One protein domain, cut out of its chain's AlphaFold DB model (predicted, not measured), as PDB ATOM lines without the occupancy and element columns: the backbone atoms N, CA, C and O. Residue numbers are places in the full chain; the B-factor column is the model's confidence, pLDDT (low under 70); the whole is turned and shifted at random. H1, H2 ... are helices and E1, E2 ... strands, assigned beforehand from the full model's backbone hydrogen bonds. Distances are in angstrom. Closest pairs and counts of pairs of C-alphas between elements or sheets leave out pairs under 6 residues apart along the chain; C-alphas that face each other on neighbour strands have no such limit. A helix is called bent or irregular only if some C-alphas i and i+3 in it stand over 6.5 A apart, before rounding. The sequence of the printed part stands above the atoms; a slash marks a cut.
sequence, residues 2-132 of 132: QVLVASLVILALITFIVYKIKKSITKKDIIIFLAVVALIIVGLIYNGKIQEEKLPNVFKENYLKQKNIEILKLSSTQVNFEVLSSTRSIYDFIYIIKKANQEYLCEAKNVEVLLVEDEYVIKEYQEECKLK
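What this domain is: This is residues 2 to 132 of the 132 residues of an uncharacterized protein of Arcobacter sp (UniProt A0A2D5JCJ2). A strongly twisted sheet of five strands curls round H2b, the short end arm of a long bent helix, and together they make a head. The other arm, H2a, runs away from this head as a long stalk, with residues 45 to 51 standing free, and H1 folds back beside its far part. The printed part has 131 residues with two named helices, H1 and H2, followed along the chain by five named strands, E1 to E5; the sheet is branched, its neighbour pairs E1 and E2, E2 and E3, E3 and E4, and E3 and E5 are antiparallel, and the class is mixed, helices and strands. The whole is extended, with a radius of gyration of the C-alphas of 22.2 A and spans of 69 by 39 by 21 A.

Where its parts are: In the sheet, E3, residues 102 to 116, is the longest strand at 36.2 A, and E2, residues 88 to 99, measures 31.8 A. E1 is residues 71 to 78, 19.0 A; E4 is residues 119 to 122, 9.7 A; E5 is residues 128 to 131, 10.4 A, ending with C-alpha 131 at (220.922, 173.146, 205.855). H2, residues 27 to 67, was assigned as one helix by its hydrogen bonds, but is bent: C-alphas 52 and 55 are 7.0 A apart. Its arms are H2a, residues 27 to 52, 37.8 A, and H2b, residues 55 to 67, 18.0 A, beginning with C-alpha 55 at (206.026, 185.856, 221.516). H1, residues 2 to 21, measures 28.7 A from C-alpha 2 at (201.489, 190.357, 238.966).

How they stand to each other: E1 to E4 form a meander, each strand the antiparallel neighbour of the one before. In the hairpin of E1 and E2, N 75 and O 94 are 2.8 A apart, within hydrogen-bond range; in that of E2 and E3, N 106 and O 95 are at 2.8 A. E3 bends by 71 degrees at residue 110. E2 lies on one side of E3; on the other side are E4, beside residues 113 to 116, with N 121 and O 114 at 2.8 A, and E5, beside residues 104 to 107, with N 105 and O 130 at 2.8 A. H2b is on the sheet; its closest C-alphas to E1 are those of Lys 60 and Ile 71, 6.0 A, and to E4 those of Leu 55 and Tyr 120, 6.6 A. H2a stands to H2b at a shallow tilt of 33 degrees, only just short of steep, and is not on the sheet. H1 and H2a are near each other, with 14 pairs of C-alphas within 10 A. In H1, H2a and H2b every O i to N i+4 pair is within hydrogen-bond range.

The domain as a whole: The C-alphas farthest apart, those of Lys 22 and Ala 100, are 70.2 A apart. The printed part has no cut, and no link is long. Residues 2 to 5, 18 to 23, 25 and 81 to 86 have pLDDT under 70; the mean of the printed part is 83.4.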
ATOM      1  N   GLN A   2     201.232 191.674 238.338       47.78
ATOM      2  CA  GLN A   2     201.489 190.357 238.966       47.78
ATOM      3  C   GLN A   2     202.085 190.411 240.384       47.78
ATOM      4  O   GLN A   2     201.645 189.664 241.251       47.78
ATOM      5  N   VAL A   3     203.037 191.314 240.653       58.88
ATOM      6  CA  VAL A   3     203.682 191.432 241.981       58.88
ATOM      7  C   VAL A   3     202.688 191.863 243.072       58.88
ATOM      8  O   VAL A   3     202.752 191.376 244.197       58.88
ATOM      9  N   LEU A   4     201.722 192.719 242.724       61.50
ATOM     10  CA  LEU A   4     200.650 193.168 243.621       61.50
ATOM     11  C   LEU A   4     199.653 192.043 243.935       61.50
ATOM     12  O   LEU A   4     199.239 191.883 245.078       61.50
ATOM     13  N   VAL A   5     199.299 191.231 242.935       66.81
ATOM     14  CA  VAL A   5     198.413 190.070 243.127       66.81
ATOM     15  C   VAL A   5     199.108 188.996 243.966       66.81
ATOM     16  O   VAL A   5     198.508 188.447 244.888       66.81
ATOM     17  N   ALA A   6     200.396 188.742 243.709       70.88
ATOM     18  CA  ALA A   6     201.190 187.802 244.491       70.88
ATOM     19  C   ALA A   6     201.308 188.233 245.967       70.88
ATOM     20  O   ALA A   6     201.148 187.395 246.856       70.88
ATOM     21  N   SER A   7     201.514 189.527 246.249       72.62
ATOM     22  CA  SER A   7     201.620 190.017 247.633       72.62
ATOM     23  C   SER A   7     200.302 189.904 248.409       72.62
ATOM     24  O   SER A   7     200.317 189.557 249.589       72.62
ATOM     25  N   LEU A   8     199.159 190.109 247.745       75.56
ATOM     26  CA  LEU A   8     197.827 189.955 248.338       75.56
ATOM     27  C   LEU A   8     197.523 188.503 248.727       75.56
ATOM     28  O   LEU A   8     196.992 188.250 249.809       75.56
ATOM     29  N   VAL A   9     197.904 187.541 247.881       78.06
ATOM     30  CA  VAL A   9     197.751 186.106 248.174       78.06
ATOM     31  C   VAL A   9     198.623 185.696 249.362       78.06
ATOM     32  O   VAL A   9     198.161 184.980 250.251       78.06
ATOM     33  N   ILE A  10     199.859 186.200 249.430       79.56
ATOM     34  CA  ILE A  10     200.764 185.962 250.564       79.56
ATOM     35  C   ILE A  10     200.185 186.552 251.857       79.56
ATOM     36  O   ILE A  10     200.153 185.867 252.878       79.56
ATOM     37  N   LEU A  11     199.663 187.782 251.820       78.38
ATOM     38  CA  LEU A  11     199.004 188.415 252.968       78.38
ATOM     39  C   LEU A  11     197.780 187.621 253.441       78.38
ATOM     40  O   LEU A  11     197.619 187.420 254.646       78.38
ATOM     41  N   ALA A  12     196.949 187.117 252.527       77.31
ATOM     42  CA  ALA A  12     195.797 186.285 252.875       77.31
ATOM     43  C   ALA A  12     196.223 184.962 253.538       77.31
ATOM     44  O   ALA A  12     195.632 184.558 254.542       77.31
ATOM     45  N   LEU A  13     197.288 184.325 253.035       77.88
ATOM     46  CA  LEU A  13     197.860 183.112 253.625       77.88
ATOM     47  C   LEU A  13     198.434 183.372 255.023       77.88
ATOM     48  O   LEU A  13     198.128 182.623 255.948       77.88
ATOM     49  N   ILE A  14     199.201 184.451 255.209       79.56
ATOM     50  CA  ILE A  14     199.738 184.844 256.523       79.56
ATOM     51  C   ILE A  14     198.595 185.109 257.505       79.56
ATOM     52  O   ILE A  14     198.615 184.609 258.628       79.56
ATOM     53  N   THR A  15     197.564 185.839 257.075       73.69
ATOM     54  CA  THR A  15     196.403 186.160 257.915       73.69
ATOM     55  C   THR A  15     195.631 184.896 258.313       73.69
ATOM     56  O   THR A  15     195.245 184.753 259.473       73.69
ATOM     57  N   PHE A  16     195.470 183.937 257.392       73.19
ATOM     58  CA  PHE A  16     194.867 182.632 257.679       73.19
ATOM     59  C   PHE A  16     195.689 181.832 258.698       73.19
ATOM     60  O   PHE A  16     195.123 181.306 259.658       73.19
ATOM     61  N   ILE A  17     197.016 181.787 258.534       72.44
ATOM     62  CA  ILE A  17     197.931 181.121 259.470       72.44
ATOM     63  C   ILE A  17     197.829 181.759 260.861       72.44
ATOM     64  O   ILE A  17     197.608 181.046 261.837       72.44
ATOM     65  N   VAL A  18     197.919 183.091 260.969       68.50
ATOM     66  CA  VAL A  18     197.842 183.821 262.250       68.50
ATOM     67  C   VAL A  18     196.491 183.601 262.939       68.50
ATOM     68  O   VAL A  18     196.448 183.323 264.139       68.50
ATOM     69  N   TYR A  19     195.386 183.654 262.188       67.69
ATOM     70  CA  TYR A  19     194.048 183.380 262.718       67.69
ATOM     71  C   TYR A  19     193.928 181.947 263.255       67.69
ATOM     72  O   TYR A  19     193.360 181.722 264.328       67.69
ATOM     73  N   LYS A  20     194.496 180.969 262.538       63.06
ATOM     74  CA  LYS A  20     194.456 179.556 262.919       63.06
ATOM     75  C   LYS A  20     195.449 179.181 264.007       63.06
ATOM     76  O   LYS A  20     195.098 178.258 264.712       63.06
ATOM     77  N   ILE A  21     196.583 179.865 264.203       63.47
ATOM     78  CA  ILE A  21     197.505 179.649 265.347       63.47
ATOM     79  C   ILE A  21     196.821 179.984 266.680       63.47
ATOM     80  O   ILE A  21     197.082 179.344 267.696       63.47
ATOM     81  N   LYS A  22     195.895 180.953 266.683       59.59
ATOM     82  CA  LYS A  22     195.080 181.293 267.862       59.59
ATOM     83  C   LYS A  22     194.072 180.186 268.235       59.59
ATOM     84  O   LYS A  22     193.495 180.217 269.317       59.59
ATOM     85  N   LYS A  23     193.862 179.206 267.347       64.50
ATOM     86  CA  LYS A  23     193.075 177.979 267.543       64.50
ATOM     87  C   LYS A  23     194.052 176.786 267.469       64.50
ATOM     88  O   LYS A  23     195.118 176.888 266.884       64.50
ATOM     89  N   SER A  24     193.775 175.636 268.072       70.06
ATOM     90  CA  SER A  24     194.708 174.501 267.940       70.06
ATOM     91  C   SER A  24     194.755 174.018 266.479       70.06
ATOM     92  O   SER A  24     193.726 173.593 265.946       70.06
ATOM     93  N   ILE A  25     195.922 174.077 265.831       68.50
ATOM     94  CA  ILE A  25     196.117 173.588 264.457       68.50
ATOM     95  C   ILE A  25     195.988 172.063 264.444       68.50
ATOM     96  O   ILE A  25     196.688 171.363 265.174       68.50
ATOM     97  N   THR A  26     195.109 171.533 263.594       77.81
ATOM     98  CA  THR A  26     194.966 170.082 263.402       77.81
ATOM     99  C   THR A  26     195.687 169.600 262.146       77.81
ATOM    100  O   THR A  26     195.912 170.361 261.207       77.81
ATOM    101  N   LYS A  27     196.008 168.298 262.071       75.75
ATOM    102  CA  LYS A  27     196.636 167.692 260.877       75.75
ATOM    103  C   LYS A  27     195.839 167.950 259.587       75.75
ATOM    104  O   LYS A  27     196.437 168.150 258.537       75.75
ATOM    105  N   LYS A  28     194.501 167.999 259.670       77.38
ATOM    106  CA  LYS A  28     193.620 168.331 258.535       77.38
ATOM    107  C   LYS A  28     193.842 169.762 258.030       77.38
ATOM    108  O   LYS A  28     193.839 169.978 256.825       77.38
ATOM    109  N   ASP A  29     194.094 170.707 258.934       75.25
ATOM    110  CA  ASP A  29     194.353 172.108 258.580       75.25
ATOM    111  C   ASP A  29     195.671 172.268 257.817       75.25
ATOM    112  O   ASP A  29     195.733 173.013 256.842       75.25
ATOM    113  N   ILE A  30     196.706 171.518 258.215       74.50
ATOM    114  CA  ILE A  30     198.008 171.502 257.531       74.50
ATOM    115  C   ILE A  30     197.866 170.937 256.113       74.50
ATOM    116  O   ILE A  30     198.416 171.500 255.169       74.50
ATOM    117  N   ILE A  31     197.094 169.858 255.945       78.00
ATOM    118  CA  ILE A  31     196.850 169.247 254.631       78.00
ATOM    119  C   ILE A  31     196.113 170.222 253.703       78.00
ATOM    120  O   ILE A  31     196.517 170.391 252.555       78.00
ATOM    121  N   ILE A  32     195.069 170.897 254.198       80.69
ATOM    122  CA  ILE A  32     194.317 171.891 253.414       80.69
ATOM    123  C   ILE A  32     195.227 173.056 253.015       80.69
ATOM    124  O   ILE A  32     195.222 173.469 251.858       80.69
ATOM    125  N   PHE A  33     196.043 173.555 253.944       74.31
ATOM    126  CA  PHE A  33     196.985 174.633 253.662       74.31
ATOM    127  C   PHE A  33     197.995 174.243 252.572       74.31
ATOM    128  O   PHE A  33     198.170 174.979 251.603       74.31
ATOM    129  N   LEU A  34     198.606 173.060 252.683       77.69
ATOM    130  CA  LEU A  34     199.543 172.553 251.677       77.69
ATOM    131  C   LEU A  34     198.884 172.381 250.305       77.69
ATOM    132  O   LEU A  34     199.491 172.733 249.295       77.69
ATOM    133  N   ALA A  35     197.640 171.897 250.258       83.50
ATOM    134  CA  ALA A  35     196.897 171.754 249.009       83.50
ATOM    135  C   ALA A  35     196.654 173.110 248.324       83.50
ATOM    136  O   ALA A  35     196.852 173.239 247.117       83.50
ATOM    137  N   VAL A  36     196.283 174.139 249.093       84.88
ATOM    138  CA  VAL A  36     196.080 175.499 248.571       84.88
ATOM    139  C   VAL A  36     197.389 176.088 248.042       84.88
ATOM    140  O   VAL A  36     197.414 176.626 246.937       84.88
ATOM    141  N   VAL A  37     198.490 175.941 248.783       81.44
ATOM    142  CA  VAL A  37     199.815 176.401 248.339       81.44
ATOM    143  C   VAL A  37     200.240 175.693 247.050       81.44
ATOM    144  O   VAL A  37     200.693 176.352 246.116       81.44
ATOM    145  N   ALA A  38     200.038 174.376 246.957       85.19
ATOM    146  CA  ALA A  38     200.345 173.613 245.751       85.19
ATOM    147  C   ALA A  38     199.548 174.113 244.534       85.19
ATOM    148  O   ALA A  38     200.127 174.322 243.469       85.19
ATOM    149  N   LEU A  39     198.245 174.376 244.695       87.75
ATOM    150  CA  LEU A  39     197.404 174.927 243.627       87.75
ATOM    151  C   LEU A  39     197.878 176.308 243.157       87.75
ATOM    152  O   LEU A  39     197.914 176.562 241.954       87.75
ATOM    153  N   ILE A  40     198.285 177.179 244.083       82.50
ATOM    154  CA  ILE A  40     198.826 178.503 243.745       82.50
ATOM    155  C   ILE A  40     200.115 178.362 242.930       82.50
ATOM    156  O   ILE A  40     200.258 179.019 241.900       82.50
ATOM    157  N   ILE A  41     201.033 177.485 243.347       79.81
ATOM    158  CA  ILE A  41     202.295 177.244 242.632       79.81
ATOM    159  C   ILE A  41     202.020 176.746 241.209       79.81
ATOM    160  O   ILE A  41     202.583 177.283 240.256       79.81
ATOM    161  N   VAL A  42     201.121 175.769 241.048       87.12
ATOM    162  CA  VAL A  42     200.727 175.255 239.724       87.12
ATOM    163  C   VAL A  42     200.147 176.372 238.855       87.12
ATOM    164  O   VAL A  42     200.533 176.508 237.694       87.12
ATOM    165  N   GLY A  43     199.273 177.209 239.422       81.94
ATOM    166  CA  GLY A  43     198.694 178.354 238.723       81.94
ATOM    167  C   GLY A  43     199.746 179.362 238.255       81.94
ATOM    168  O   GLY A  43     199.682 179.820 237.117       81.94
ATOM    169  N   LEU A  44     200.742 179.671 239.092       76.94
ATOM    170  CA  LEU A  44     201.846 180.568 238.736       76.94
ATOM    171  C   LEU A  44     202.718 179.996 237.612       76.94
ATOM    172  O   LEU A  44     203.020 180.719 236.664       76.94
ATOM    173  N   ILE A  45     203.075 178.708 237.678       77.94
ATOM    174  CA  ILE A  45     203.867 178.039 236.632       77.94
ATOM    175  C   ILE A  45     203.118 178.063 235.296       77.94
ATOM    176  O   ILE A  45     203.702 178.389 234.265       77.94
ATOM    177  N   TYR A  46     201.823 177.740 235.307       80.25
ATOM    178  CA  TYR A  46     201.001 177.735 234.097       80.25
ATOM    179  C   TYR A  46     200.900 179.131 233.465       80.25
ATOM    180  O   TYR A  46     201.080 179.283 232.259       80.25
ATOM    181  N   ASN A  47     200.691 180.166 234.285       74.31
ATOM    182  CA  ASN A  47     200.642 181.549 233.809       74.31
ATOM    183  C   ASN A  47     201.994 182.032 233.256       74.31
ATOM    184  O   ASN A  47     202.024 182.763 232.267       74.31
ATOM    185  N   GLY A  48     203.102 181.613 233.879       73.69
ATOM    186  CA  GLY A  48     204.457 181.893 233.398       73.69
ATOM    187  C   GLY A  48     204.698 181.304 232.009       73.69
ATOM    188  O   GLY A  48     205.081 182.034 231.102       73.69
ATOM    189  N   LYS A  49     204.353 180.025 231.806       74.12
ATOM    190  CA  LYS A  49     204.478 179.360 230.498       74.12
ATOM    191  C   LYS A  49     203.672 180.043 229.398       74.12
ATOM    192  O   LYS A  49     204.192 180.247 228.310       74.12
ATOM    193  N   ILE A  50     202.425 180.428 229.685       75.12
ATOM    194  CA  ILE A  50     201.594 181.150 228.710       75.12
ATOM    195  C   ILE A  50     202.294 182.435 228.265       75.12
ATOM    196  O   ILE A  50     202.310 182.734 227.077       75.12
ATOM    197  N   GLN A  51     202.874 183.193 229.196       70.81
ATOM    198  CA  GLN A  51     203.557 184.440 228.853       70.81
ATOM    199  C   GLN A  51     204.858 184.211 228.084       70.81
ATOM    200  O   GLN A  51     205.102 184.925 227.116       70.81
ATOM    201  N   GLU A  52     205.647 183.203 228.457       77.00
ATOM    202  CA  GLU A  52     206.879 182.846 227.741       77.00
ATOM    203  C   GLU A  52     206.607 182.370 226.305       77.00
ATOM    204  O   GLU A  52     207.373 182.683 225.397       77.00
ATOM    205  N   GLU A  53     205.499 181.659 226.067       84.12
ATOM    206  CA  GLU A  53     205.163 181.120 224.745       84.12
ATOM    207  C   GLU A  53     204.454 182.124 223.819       84.12
ATOM    208  O   GLU A  53     204.425 181.905 222.606       84.12
ATOM    209  N   LYS A  54     203.916 183.239 224.339       87.81
ATOM    210  CA  LYS A  54     203.179 184.233 223.532       87.81
ATOM    211  C   LYS A  54     203.997 184.745 222.342       87.81
ATOM    212  O   LYS A  54     203.546 184.630 221.205       87.81
ATOM    213  N   LEU A  55     205.191 185.290 222.582       91.06
ATOM    214  CA  LEU A  55     206.026 185.856 221.516       91.06
ATOM    215  C   LEU A  55     206.496 184.790 220.501       91.06
ATOM    216  O   LEU A  55     206.310 185.006 219.300       91.06
ATOM    217  N   PRO A  56     207.034 183.628 220.929       93.12
ATOM    218  CA  PRO A  56     207.298 182.498 220.042       93.12
ATOM    219  C   PRO A  56     206.121 182.121 219.142       93.12
ATOM    220  O   PRO A  56     206.315 181.902 217.948       93.12
ATOM    221  N   ASN A  57     204.905 182.057 219.685       93.56
ATOM    222  CA  ASN A  57     203.719 181.678 218.919       93.56
ATOM    223  C   ASN A  57     203.342 182.751 217.894       93.56
ATOM    224  O   ASN A  57     203.128 182.418 216.730       93.56
ATOM    225  N   VAL A  58     203.379 184.031 218.276       94.25
ATOM    226  CA  VAL A  58     203.152 185.147 217.342       94.25
ATOM    227  C   VAL A  58     204.174 185.134 216.200       94.25
ATOM    228  O   VAL A  58     203.810 185.328 215.039       94.25
ATOM    229  N   PHE A  59     205.446 184.846 216.492       95.56
ATOM    230  CA  PHE A  59     206.471 184.712 215.453       95.56
ATOM    231  C   PHE A  59     206.160 183.561 214.491       95.56
ATOM    232  O   PHE A  59     206.195 183.752 213.276       95.56
ATOM    233  N   LYS A  60     205.800 182.379 215.010       95.62
ATOM    234  CA  LYS A  60     205.418 181.222 214.181       95.62
ATOM    235  C   LYS A  60     204.217 181.517 213.288       95.62
ATOM    236  O   LYS A  60     204.241 181.167 212.113       95.62
ATOM    237  N   GLU A  61     203.191 182.169 213.826       95.00
ATOM    238  CA  GLU A  61     201.999 182.545 213.065       95.00
ATOM    239  C   GLU A  61     202.318 183.551 211.957       95.00
ATOM    240  O   GLU A  61     201.865 183.382 210.824       95.00
ATOM    241  N   ASN A  62     203.123 184.575 212.254       94.12
ATOM    242  CA  ASN A  62     203.564 185.544 211.251       94.12
ATOM    243  C   ASN A  62     204.402 184.876 210.159       94.12
ATOM    244  O   ASN A  62     204.173 185.125 208.974       94.12
ATOM    245  N   TYR A  63     205.306 183.971 210.534       94.94
ATOM    246  CA  TYR A  63     206.108 183.216 209.580       94.94
ATOM    247  C   TYR A  63     205.248 182.339 208.667       94.94
ATOM    248  O   TYR A  63     205.413 182.360 207.446       94.94
ATOM    249  N   LEU A  64     204.280 181.619 209.242       95.12
ATOM    250  CA  LEU A  64     203.348 180.785 208.489       95.12
ATOM    251  C   LEU A  64     202.532 181.625 207.499       95.12
ATOM    252  O   LEU A  64     202.434 181.255 206.333       95.12
ATOM    253  N   LYS A  65     202.010 182.783 207.919       94.38
ATOM    254  CA  LYS A  65     201.263 183.700 207.040       94.38
ATOM    255  C   LYS A  65     202.116 184.235 205.887       94.38
ATOM    256  O   LYS A  65     201.623 184.344 204.769       94.38
ATOM    257  N   GLN A  66     203.381 184.573 206.143       93.25
ATOM    258  CA  GLN A  66     204.261 185.193 205.146       93.25
ATOM    259  C   GLN A  66     204.910 184.185 204.190       93.25
ATOM    260  O   GLN A  66     205.111 184.487 203.015       93.25
ATOM    261  N   LYS A  67     205.285 183.003 204.689       93.00
ATOM    262  CA  LYS A  67     206.098 182.022 203.952       93.00
ATOM    263  C   LYS A  67     205.350 180.737 203.618       93.00
ATOM    264  O   LYS A  67     205.861 179.953 202.822       93.00
ATOM    265  N   ASN A  68     204.174 180.513 204.208       94.19
ATOM    266  CA  ASN A  68     203.416 179.264 204.120       94.19
ATOM    267  C   ASN A  68     204.255 178.030 204.511       94.19
ATOM    268  O   ASN A  68     204.189 176.978 203.876       94.19
ATOM    269  N   ILE A  69     205.110 178.189 205.526       94.25
ATOM    270  CA  ILE A  69     205.993 177.149 206.061       94.25
ATOM    271  C   ILE A  69     205.847 177.144 207.580       94.25
ATOM    272  O   ILE A  69     205.889 178.195 208.215       94.25
ATOM    273  N   GLU A  70     205.701 175.961 208.170       94.06
ATOM    274  CA  GLU A  70     205.655 175.806 209.622       94.06
ATOM    275  C   GLU A  70     207.058 175.772 210.238       94.06
ATOM    276  O   GLU A  70     207.987 175.132 209.730       94.06
ATOM    277  N   ILE A  71     207.190 176.429 211.389       95.88
ATOM    278  CA  ILE A  71     208.375 176.351 212.240       95.88
ATOM    279  C   ILE A  71     208.200 175.203 213.241       95.88
ATOM    280  O   ILE A  71     207.312 175.233 214.094       95.88
ATOM    281  N   LEU A  72     209.101 174.223 213.188       93.94
ATOM    282  CA  LEU A  72     209.083 173.030 214.039       93.94
ATOM    283  C   LEU A  72     209.561 173.317 215.464       93.94
ATOM    284  O   LEU A  72     208.993 172.834 216.441       93.94
ATOM    285  N   LYS A  73     210.647 174.079 215.585       93.69
ATOM    286  CA  LYS A  73     211.274 174.446 216.861       93.69
ATOM    287  C   LYS A  73     211.725 175.888 216.777       93.69
ATOM    288  O   LYS A  73     212.210 176.296 215.728       93.69
ATOM    289  N   LEU A  74     211.566 176.633 217.863       95.19
ATOM    290  CA  LEU A  74     211.940 178.038 217.932       95.19
ATOM    291  C   LEU A  74     212.484 178.359 219.318       95.19
ATOM    292  O   LEU A  74     211.943 177.895 220.318       95.19
ATOM    293  N   SER A  75     213.530 179.170 219.341       93.06
ATOM    294  CA  SER A  75     214.063 179.852 220.509       93.06
ATOM    295  C   SER A  75     214.098 181.346 220.211       93.06
ATOM    296  O   SER A  75     214.447 181.743 219.099       93.06
ATOM    297  N   SER A  76     213.761 182.162 221.202       92.06
ATOM    298  CA  SER A  76     213.832 183.621 221.129       92.06
ATOM    299  C   SER A  76     214.669 184.147 222.286       92.06
ATOM    300  O   SER A  76     214.389 183.816 223.438       92.06
ATOM    301  N   THR A  77     215.649 184.989 221.991       90.88
ATOM    302  CA  THR A  77     216.521 185.613 222.989       90.88
ATOM    303  C   THR A  77     216.407 187.122 222.857       90.88
ATOM    304  O   THR A  77     216.649 187.660 221.783       90.88
ATOM    305  N   GLN A  78     216.041 187.818 223.930       89.19
ATOM    306  CA  GLN A  78     216.059 189.280 223.927       89.19
ATOM    307  C   GLN A  78     217.511 189.772 223.958       89.19
ATOM    308  O   GLN A  78     218.279 189.354 224.825       89.19
ATOM    309  N   VAL A  79     217.887 190.644 223.022       85.69
ATOM    310  CA  VAL A  79     219.271 191.127 222.868       85.69
ATOM    311  C   VAL A  79     219.498 192.539 223.402       85.69
ATOM    312  O   VAL A  79     220.636 192.881 223.719       85.69
ATOM    313  N   ASN A  80     218.455 193.361 223.559       75.38
ATOM    314  CA  ASN A  80     218.593 194.690 224.159       75.38
ATOM    315  C   ASN A  80     218.182 194.716 225.643       75.38
ATOM    316  O   ASN A  80     217.113 194.248 226.026       75.38
ATOM    317  N   PHE A  81     219.020 195.345 226.472       61.50
ATOM    318  CA  PHE A  81     218.719 195.717 227.862       61.50
ATOM    319  C   PHE A  81     218.348 197.206 227.971       61.50
ATOM    320  O   PHE A  81     218.657 197.852 228.972       61.50
ATOM    321  N   GLU A  82     217.759 197.808 226.933       50.84
ATOM    322  CA  GLU A  82     217.446 199.238 226.984       50.84
ATOM    323  C   GLU A  82     216.289 199.507 227.954       50.84
ATOM    324  O   GLU A  82     215.114 199.302 227.662       50.84
ATOM    325  N   VAL A  83     216.665 200.025 229.124       52.91
ATOM    326  CA  VAL A  83     215.832 200.401 230.280       52.91
ATOM    327  C   VAL A  83     214.830 201.536 229.963       52.91
ATOM    328  O   VAL A  83     214.081 201.964 230.835       52.91
ATOM    329  N   LEU A  84     214.796 202.051 228.727       48.47
ATOM    330  CA  LEU A  84     214.200 203.354 228.400       48.47
ATOM    331  C   LEU A  84     212.909 203.308 227.562       48.47
ATOM    332  O   LEU A  84     212.214 204.321 227.508       48.47
ATOM    333  N   SER A  85     212.515 202.172 226.974       51.75
ATOM    334  CA  SER A  85     211.197 202.049 226.324       51.75
ATOM    335  C   SER A  85     210.573 200.674 226.545       51.75
ATOM    336  O   SER A  85     210.970 199.695 225.923       51.75
ATOM    337  N   SER A  86     209.552 200.604 227.399       61.34
ATOM    338  CA  SER A  86     208.830 199.367 227.737       61.34
ATOM    339  C   SER A  86     208.034 198.751 226.578       61.34
ATOM    340  O   SER A  86     207.499 197.658 226.726       61.34
ATOM    341  N   THR A  87     207.920 199.448 225.446       74.94
ATOM    342  CA  THR A  87     207.111 199.042 224.289       74.94
ATOM    343  C   THR A  87     207.929 198.489 223.130       74.94
ATOM    344  O   THR A  87     207.347 197.912 222.220       74.94
ATOM    345  N   ARG A  88     209.257 198.650 223.129       84.50
ATOM    346  CA  ARG A  88     210.138 198.174 222.055       84.50
ATOM    347  C   ARG A  88     211.189 197.241 222.629       84.50
ATOM    348  O   ARG A  88     211.879 197.573 223.588       84.50
ATOM    349  N   SER A  89     211.353 196.088 222.007       88.44
ATOM    350  CA  SER A  89     212.363 195.105 222.381       88.44
ATOM    351  C   SER A  89     212.971 194.490 221.130       88.44
ATOM    352  O   SER A  89     212.313 194.374 220.099       88.44
ATOM    353  N   ILE A  90     214.249 194.142 221.209       90.31
ATOM    354  CA  ILE A  90     214.985 193.534 220.105       90.31
ATOM    355  C   ILE A  90     215.240 192.079 220.476       90.31
ATOM    356  O   ILE A  90     215.726 191.799 221.576       90.31
ATOM    357  N   TYR A  91     214.919 191.170 219.562       92.44
ATOM    358  CA  TYR A  91     215.064 189.733 219.749       92.44
ATOM    359  C   TYR A  91     215.890 189.095 218.635       92.44
ATOM    360  O   TYR A  91     215.783 189.466 217.469       92.44
ATOM    361  N   ASP A  92     216.642 188.068 219.008       94.94
ATOM    362  CA  ASP A  92     217.193 187.086 218.088       94.94
ATOM    363  C   ASP A  92     216.317 185.835 218.119       94.94
ATOM    364  O   ASP A  92     216.043 185.272 219.183       94.94
ATOM    365  N   PHE A  93     215.890 185.383 216.944       96.31
ATOM    366  CA  PHE A  93     215.120 184.159 216.769       96.31
ATOM    367  C   PHE A  93     215.979 183.104 216.081       96.31
ATOM    368  O   PHE A  93     216.532 183.338 215.010       96.31
ATOM    369  N   ILE A  94     216.043 181.917 216.679       96.69
ATOM    370  CA  ILE A  94     216.674 180.734 216.090       96.69
ATOM    371  C   ILE A  94     215.600 179.671 215.954       96.69
ATOM    372  O   ILE A  94     214.942 179.319 216.935       96.69
ATOM    373  N   TYR A  95     215.401 179.150 214.750       97.06
ATOM    374  CA  TYR A  95     214.309 178.228 214.485       97.06
ATOM    375  C   TYR A  95     214.637 177.188 213.422       97.06
ATOM    376  O   TYR A  95     215.562 177.335 212.631       97.06
ATOM    377  N   ILE A  96     213.874 176.096 213.433       97.12
ATOM    378  CA  ILE A  96     213.994 175.001 212.472       97.12
ATOM    379  C   ILE A  96     212.731 174.951 211.624       97.12
ATOM    380  O   ILE A  96     211.630 174.846 212.168       97.12
ATOM    381  N   ILE A  97     212.899 174.961 210.305       96.44
ATOM    382  CA  ILE A  97     211.818 174.755 209.332       96.44
ATOM    383  C   ILE A  97     212.037 173.459 208.559       96.44
ATOM    384  O   ILE A  97     213.169 172.988 208.422       96.44
ATOM    385  N   LYS A  98     210.958 172.912 207.998       92.56
ATOM    386  CA  LYS A  98     211.026 171.802 207.044       92.56
ATOM    387  C   LYS A  98     210.520 172.252 205.680       92.56
ATOM    388  O   LYS A  98     209.354 172.603 205.534       92.56
ATOM    389  N   LYS A  99     211.385 172.197 204.669       89.44
ATOM    390  CA  LYS A  99     211.052 172.534 203.279       89.44
ATOM    391  C   LYS A  99     211.577 171.439 202.361       89.44
ATOM    392  O   LYS A  99     212.713 171.012 202.512       89.44
ATOM    393  N   ALA A 100     210.745 170.954 201.436       86.81
ATOM    394  CA  ALA A 100     211.126 169.903 200.480       86.81
ATOM    395  C   ALA A 100     211.774 168.658 201.136       86.81
ATOM    396  O   ALA A 100     212.732 168.089 200.627       86.81
ATOM    397  N   ASN A 101     211.240 168.242 202.290       87.69
ATOM    398  CA  ASN A 101     211.737 167.128 203.106       87.69
ATOM    399  C   ASN A 101     213.147 167.306 203.714       87.69
ATOM    400  O   ASN A 101     213.684 166.352 204.270       87.69
ATOM    401  N   GLN A 102     213.708 168.514 203.669       93.00
ATOM    402  CA  GLN A 102     214.962 168.882 204.326       93.00
ATOM    403  C   GLN A 102     214.694 169.815 205.512       93.00
ATOM    404  O   GLN A 102     213.766 170.629 205.477       93.00
ATOM    405  N   GLU A 103     215.490 169.672 206.574       95.44
ATOM    406  CA  GLU A 103     215.466 170.571 207.728       95.44
ATOM    407  C   GLU A 103     216.494 171.686 207.544       95.44
ATOM    408  O   GLU A 103     217.643 171.436 207.177       95.44
ATOM    409  N   TYR A 104     216.080 172.914 207.836       96.56
ATOM    410  CA  TYR A 104     216.953 174.080 207.813       96.56
ATOM    411  C   TYR A 104     216.974 174.722 209.191       96.56
ATOM    412  O   TYR A 104     215.923 174.877 209.815       96.56
ATOM    413  N   LEU A 105     218.166 175.099 209.641       96.75
ATOM    414  CA  LEU A 105     218.364 175.981 210.781       96.75
ATOM    415  C   LEU A 105     218.369 177.420 210.263       96.75
ATOM    416  O   LEU A 105     219.208 177.773 209.435       96.75
ATOM    417  N   CYS A 106     217.432 178.224 210.743       97.19
ATOM    418  CA  CYS A 106     217.277 179.619 210.372       97.19
ATOM    419  C   CYS A 106     217.543 180.528 211.571       97.19
ATOM    420  O   CYS A 106     217.176 180.210 212.707       97.19
ATOM    421  N   GLU A 107     218.162 181.668 211.298       96.94
ATOM    422  CA  GLU A 107     218.439 182.721 212.267       96.94
ATOM    423  C   GLU A 107     217.865 184.042 211.745       96.94
ATOM    424  O   GLU A 107     218.181 184.459 210.633       96.94
ATOM    425  N   ALA A 108     217.051 184.714 212.555       96.81
ATOM    426  CA  ALA A 108     216.623 186.091 212.329       96.81
ATOM    427  C   ALA A 108     217.158 186.947 213.480       96.81
ATOM    428  O   ALA A 108     216.725 186.796 214.623       96.81
ATOM    429  N   LYS A 109     218.140 187.799 213.183       94.62
ATOM    430  CA  LYS A 109     218.859 188.598 214.187       94.62
ATOM    431  C   LYS A 109     218.338 190.022 214.248       94.62
ATOM    432  O   LYS A 109     217.943 190.580 213.226       94.62
ATOM    433  N   ASN A 110     218.425 190.627 215.429       92.50
ATOM    434  CA  ASN A 110     218.041 192.013 215.691       92.50
ATOM    435  C   ASN A 110     216.603 192.348 215.252       92.50
ATOM    436  O   ASN A 110     216.334 193.430 214.730       92.50
ATOM    437  N   VAL A 111     215.673 191.416 215.451       93.50
ATOM    438  CA  VAL A 111     214.266 191.595 215.091       93.50
ATOM    439  C   VAL A 111     213.615 192.568 216.065       93.50
ATOM    440  O   VAL A 111     213.553 192.312 217.269       93.50
ATOM    441  N   GLU A 112     213.113 193.688 215.547       91.94
ATOM    442  CA  GLU A 112     212.379 194.663 216.349       91.94
ATOM    443  C   GLU A 112     210.946 194.175 216.594       91.94
ATOM    444  O   GLU A 112     210.165 193.954 215.663       91.94
ATOM    445  N   VAL A 113     210.599 194.044 217.870       91.31
ATOM    446  CA  VAL A 113     209.273 193.660 218.341       91.31
ATOM    447  C   VAL A 113     208.693 194.815 219.147       91.31
ATOM    448  O   VAL A 113     209.318 195.323 220.081       91.31
ATOM    449  N   LEU A 114     207.486 195.230 218.777       90.31
ATOM    450  CA  LEU A 114     206.708 196.227 219.498       90.31
ATOM    451  C   LEU A 114     205.615 195.530 220.305       90.31
ATOM    452  O   LEU A 114     204.925 194.661 219.781       90.31
ATOM    453  N   LEU A 115     205.445 195.919 221.562       86.94
ATOM    454  CA  LEU A 115     204.304 195.525 222.380       86.94
ATOM    455  C   LEU A 115     203.281 196.664 222.359       86.94
ATOM    456  O   LEU A 115     203.557 197.758 222.860       86.94
ATOM    457  N   VAL A 116     202.118 196.404 221.765       85.56
ATOM    458  CA  VAL A 116     200.977 197.325 221.746       85.56
ATOM    459  C   VAL A 116     199.885 196.695 222.596       85.56
ATOM    460  O   VAL A 116     199.336 195.666 222.225       85.56
ATOM    461  N   GLU A 117     199.621 197.290 223.760       82.81
ATOM    462  CA  GLU A 117     198.760 196.703 224.797       82.81
ATOM    463  C   GLU A 117     199.245 195.302 225.213       82.81
ATOM    464  O   GLU A 117     200.229 195.197 225.948       82.81
ATOM    465  N   ASP A 118     198.585 194.238 224.757       81.19
ATOM    466  CA  ASP A 118     198.936 192.840 225.012       81.19
ATOM    467  C   ASP A 118     199.325 192.046 223.751       81.19
ATOM    468  O   ASP A 118     199.576 190.836 223.841       81.19
ATOM    469  N   GLU A 119     199.446 192.723 222.605       85.00
ATOM    470  CA  GLU A 119     199.796 192.128 221.316       85.00
ATOM    471  C   GLU A 119     201.235 192.452 220.886       85.00
ATOM    472  O   GLU A 119     201.711 193.588 220.971       85.00
ATOM    473  N   TYR A 120     201.931 191.433 220.373       90.44
ATOM    474  CA  TYR A 120     203.263 191.585 219.791       90.44
ATOM    475  C   TYR A 120     203.170 191.885 218.294       90.44
ATOM    476  O   TYR A 120     202.673 191.079 217.510       90.44
ATOM    477  N   VAL A 121     203.732 193.017 217.881       90.38
ATOM    478  CA  VAL A 121     203.881 193.406 216.479       90.38
ATOM    479  C   VAL A 121     205.342 193.234 216.079       90.38
ATOM    480  O   VAL A 121     206.226 193.939 216.565       90.38
ATOM    481  N   ILE A 122     205.598 192.277 215.189       93.31
ATOM    482  CA  ILE A 122     206.939 191.969 214.683       93.31
ATOM    483  C   ILE A 122     207.174 192.802 213.424       93.31
ATOM    484  O   ILE A 122     206.412 192.696 212.461       93.31
ATOM    485  N   LYS A 123     208.211 193.644 213.430       91.81
ATOM    486  CA  LYS A 123     208.603 194.397 212.234       91.81
ATOM    487  C   LYS A 123     209.245 193.492 211.193       91.81
ATOM    488  O   LYS A 123     209.627 192.366 211.483       91.81
ATOM    489  N   GLU A 124     209.376 194.004 209.975       92.69
ATOM    490  CA  GLU A 124     210.093 193.312 208.911       92.69
ATOM    491  C   GLU A 124     211.533 192.984 209.336       92.69
ATOM    492  O   GLU A 124     212.223 193.802 209.946       92.69
ATOM    493  N   TYR A 125     211.964 191.763 209.028       94.25
ATOM    494  CA  TYR A 125     213.271 191.234 209.391       94.25
ATOM    495  C   TYR A 125     213.851 190.406 208.249       94.25
ATOM    496  O   TYR A 125     213.143 189.954 207.348       94.25
ATOM    497  N   GLN A 126     215.160 190.190 208.314       94.25
ATOM    498  CA  GLN A 126     215.868 189.286 207.420       94.25
ATOM    499  C   GLN A 126     216.210 187.994 208.159       94.25
ATOM    500  O   GLN A 126     216.471 188.005 209.363       94.25
ATOM    501  N   GLU A 127     216.188 186.885 207.426       95.00
ATOM    502  CA  GLU A 127     216.540 185.563 207.936       95.00
ATOM    503  C   GLU A 127     217.687 184.962 207.121       95.00
ATOM    504  O   GLU A 127     217.744 185.102 205.897       95.00
ATOM    505  N   GLU A 128     218.576 184.246 207.800       96.00
ATOM    506  CA  GLU A 128     219.593 183.404 207.184       96.00
ATOM    507  C   GLU A 128     219.293 181.945 207.510       96.00
ATOM    508  O   GLU A 128     219.291 181.555 208.675       96.00
ATOM    509  N   CYS A 129     219.069 181.122 206.485       95.44
ATOM    510  CA  CYS A 129     218.810 179.694 206.648       95.44
ATOM    511  C   CYS A 129     219.962 178.858 206.091       95.44
ATOM    512  O   CYS A 129     220.433 179.083 204.974       95.44
ATOM    513  N   LYS A 130     220.381 177.847 206.851       95.19
ATOM    514  CA  LYS A 130     221.408 176.871 206.472       95.19
ATOM    515  C   LYS A 130     220.839 175.466 206.603       95.19
ATOM    516  O   LYS A 130     219.987 175.214 207.453       95.19
ATOM    517  N   LEU A 131     221.283 174.558 205.738       92.56
ATOM    518  CA  LEU A 131     220.922 173.146 205.855       92.56
ATOM    519  C   LEU A 131     221.451 172.615 207.195       92.56
ATOM    520  O   LEU A 131     222.593 172.911 207.553       92.56
ATOM    521  N   LYS A 132     220.600 171.897 207.926       83.81
ATOM    522  CA  LYS A 132     220.959 171.281 209.204       83.81
ATOM    523  C   LYS A 132     221.770 170.001 209.015       83.81
ATOM    524  O   LYS A 132     221.475 169.257 208.052       83.81
TER     525      LYS A 132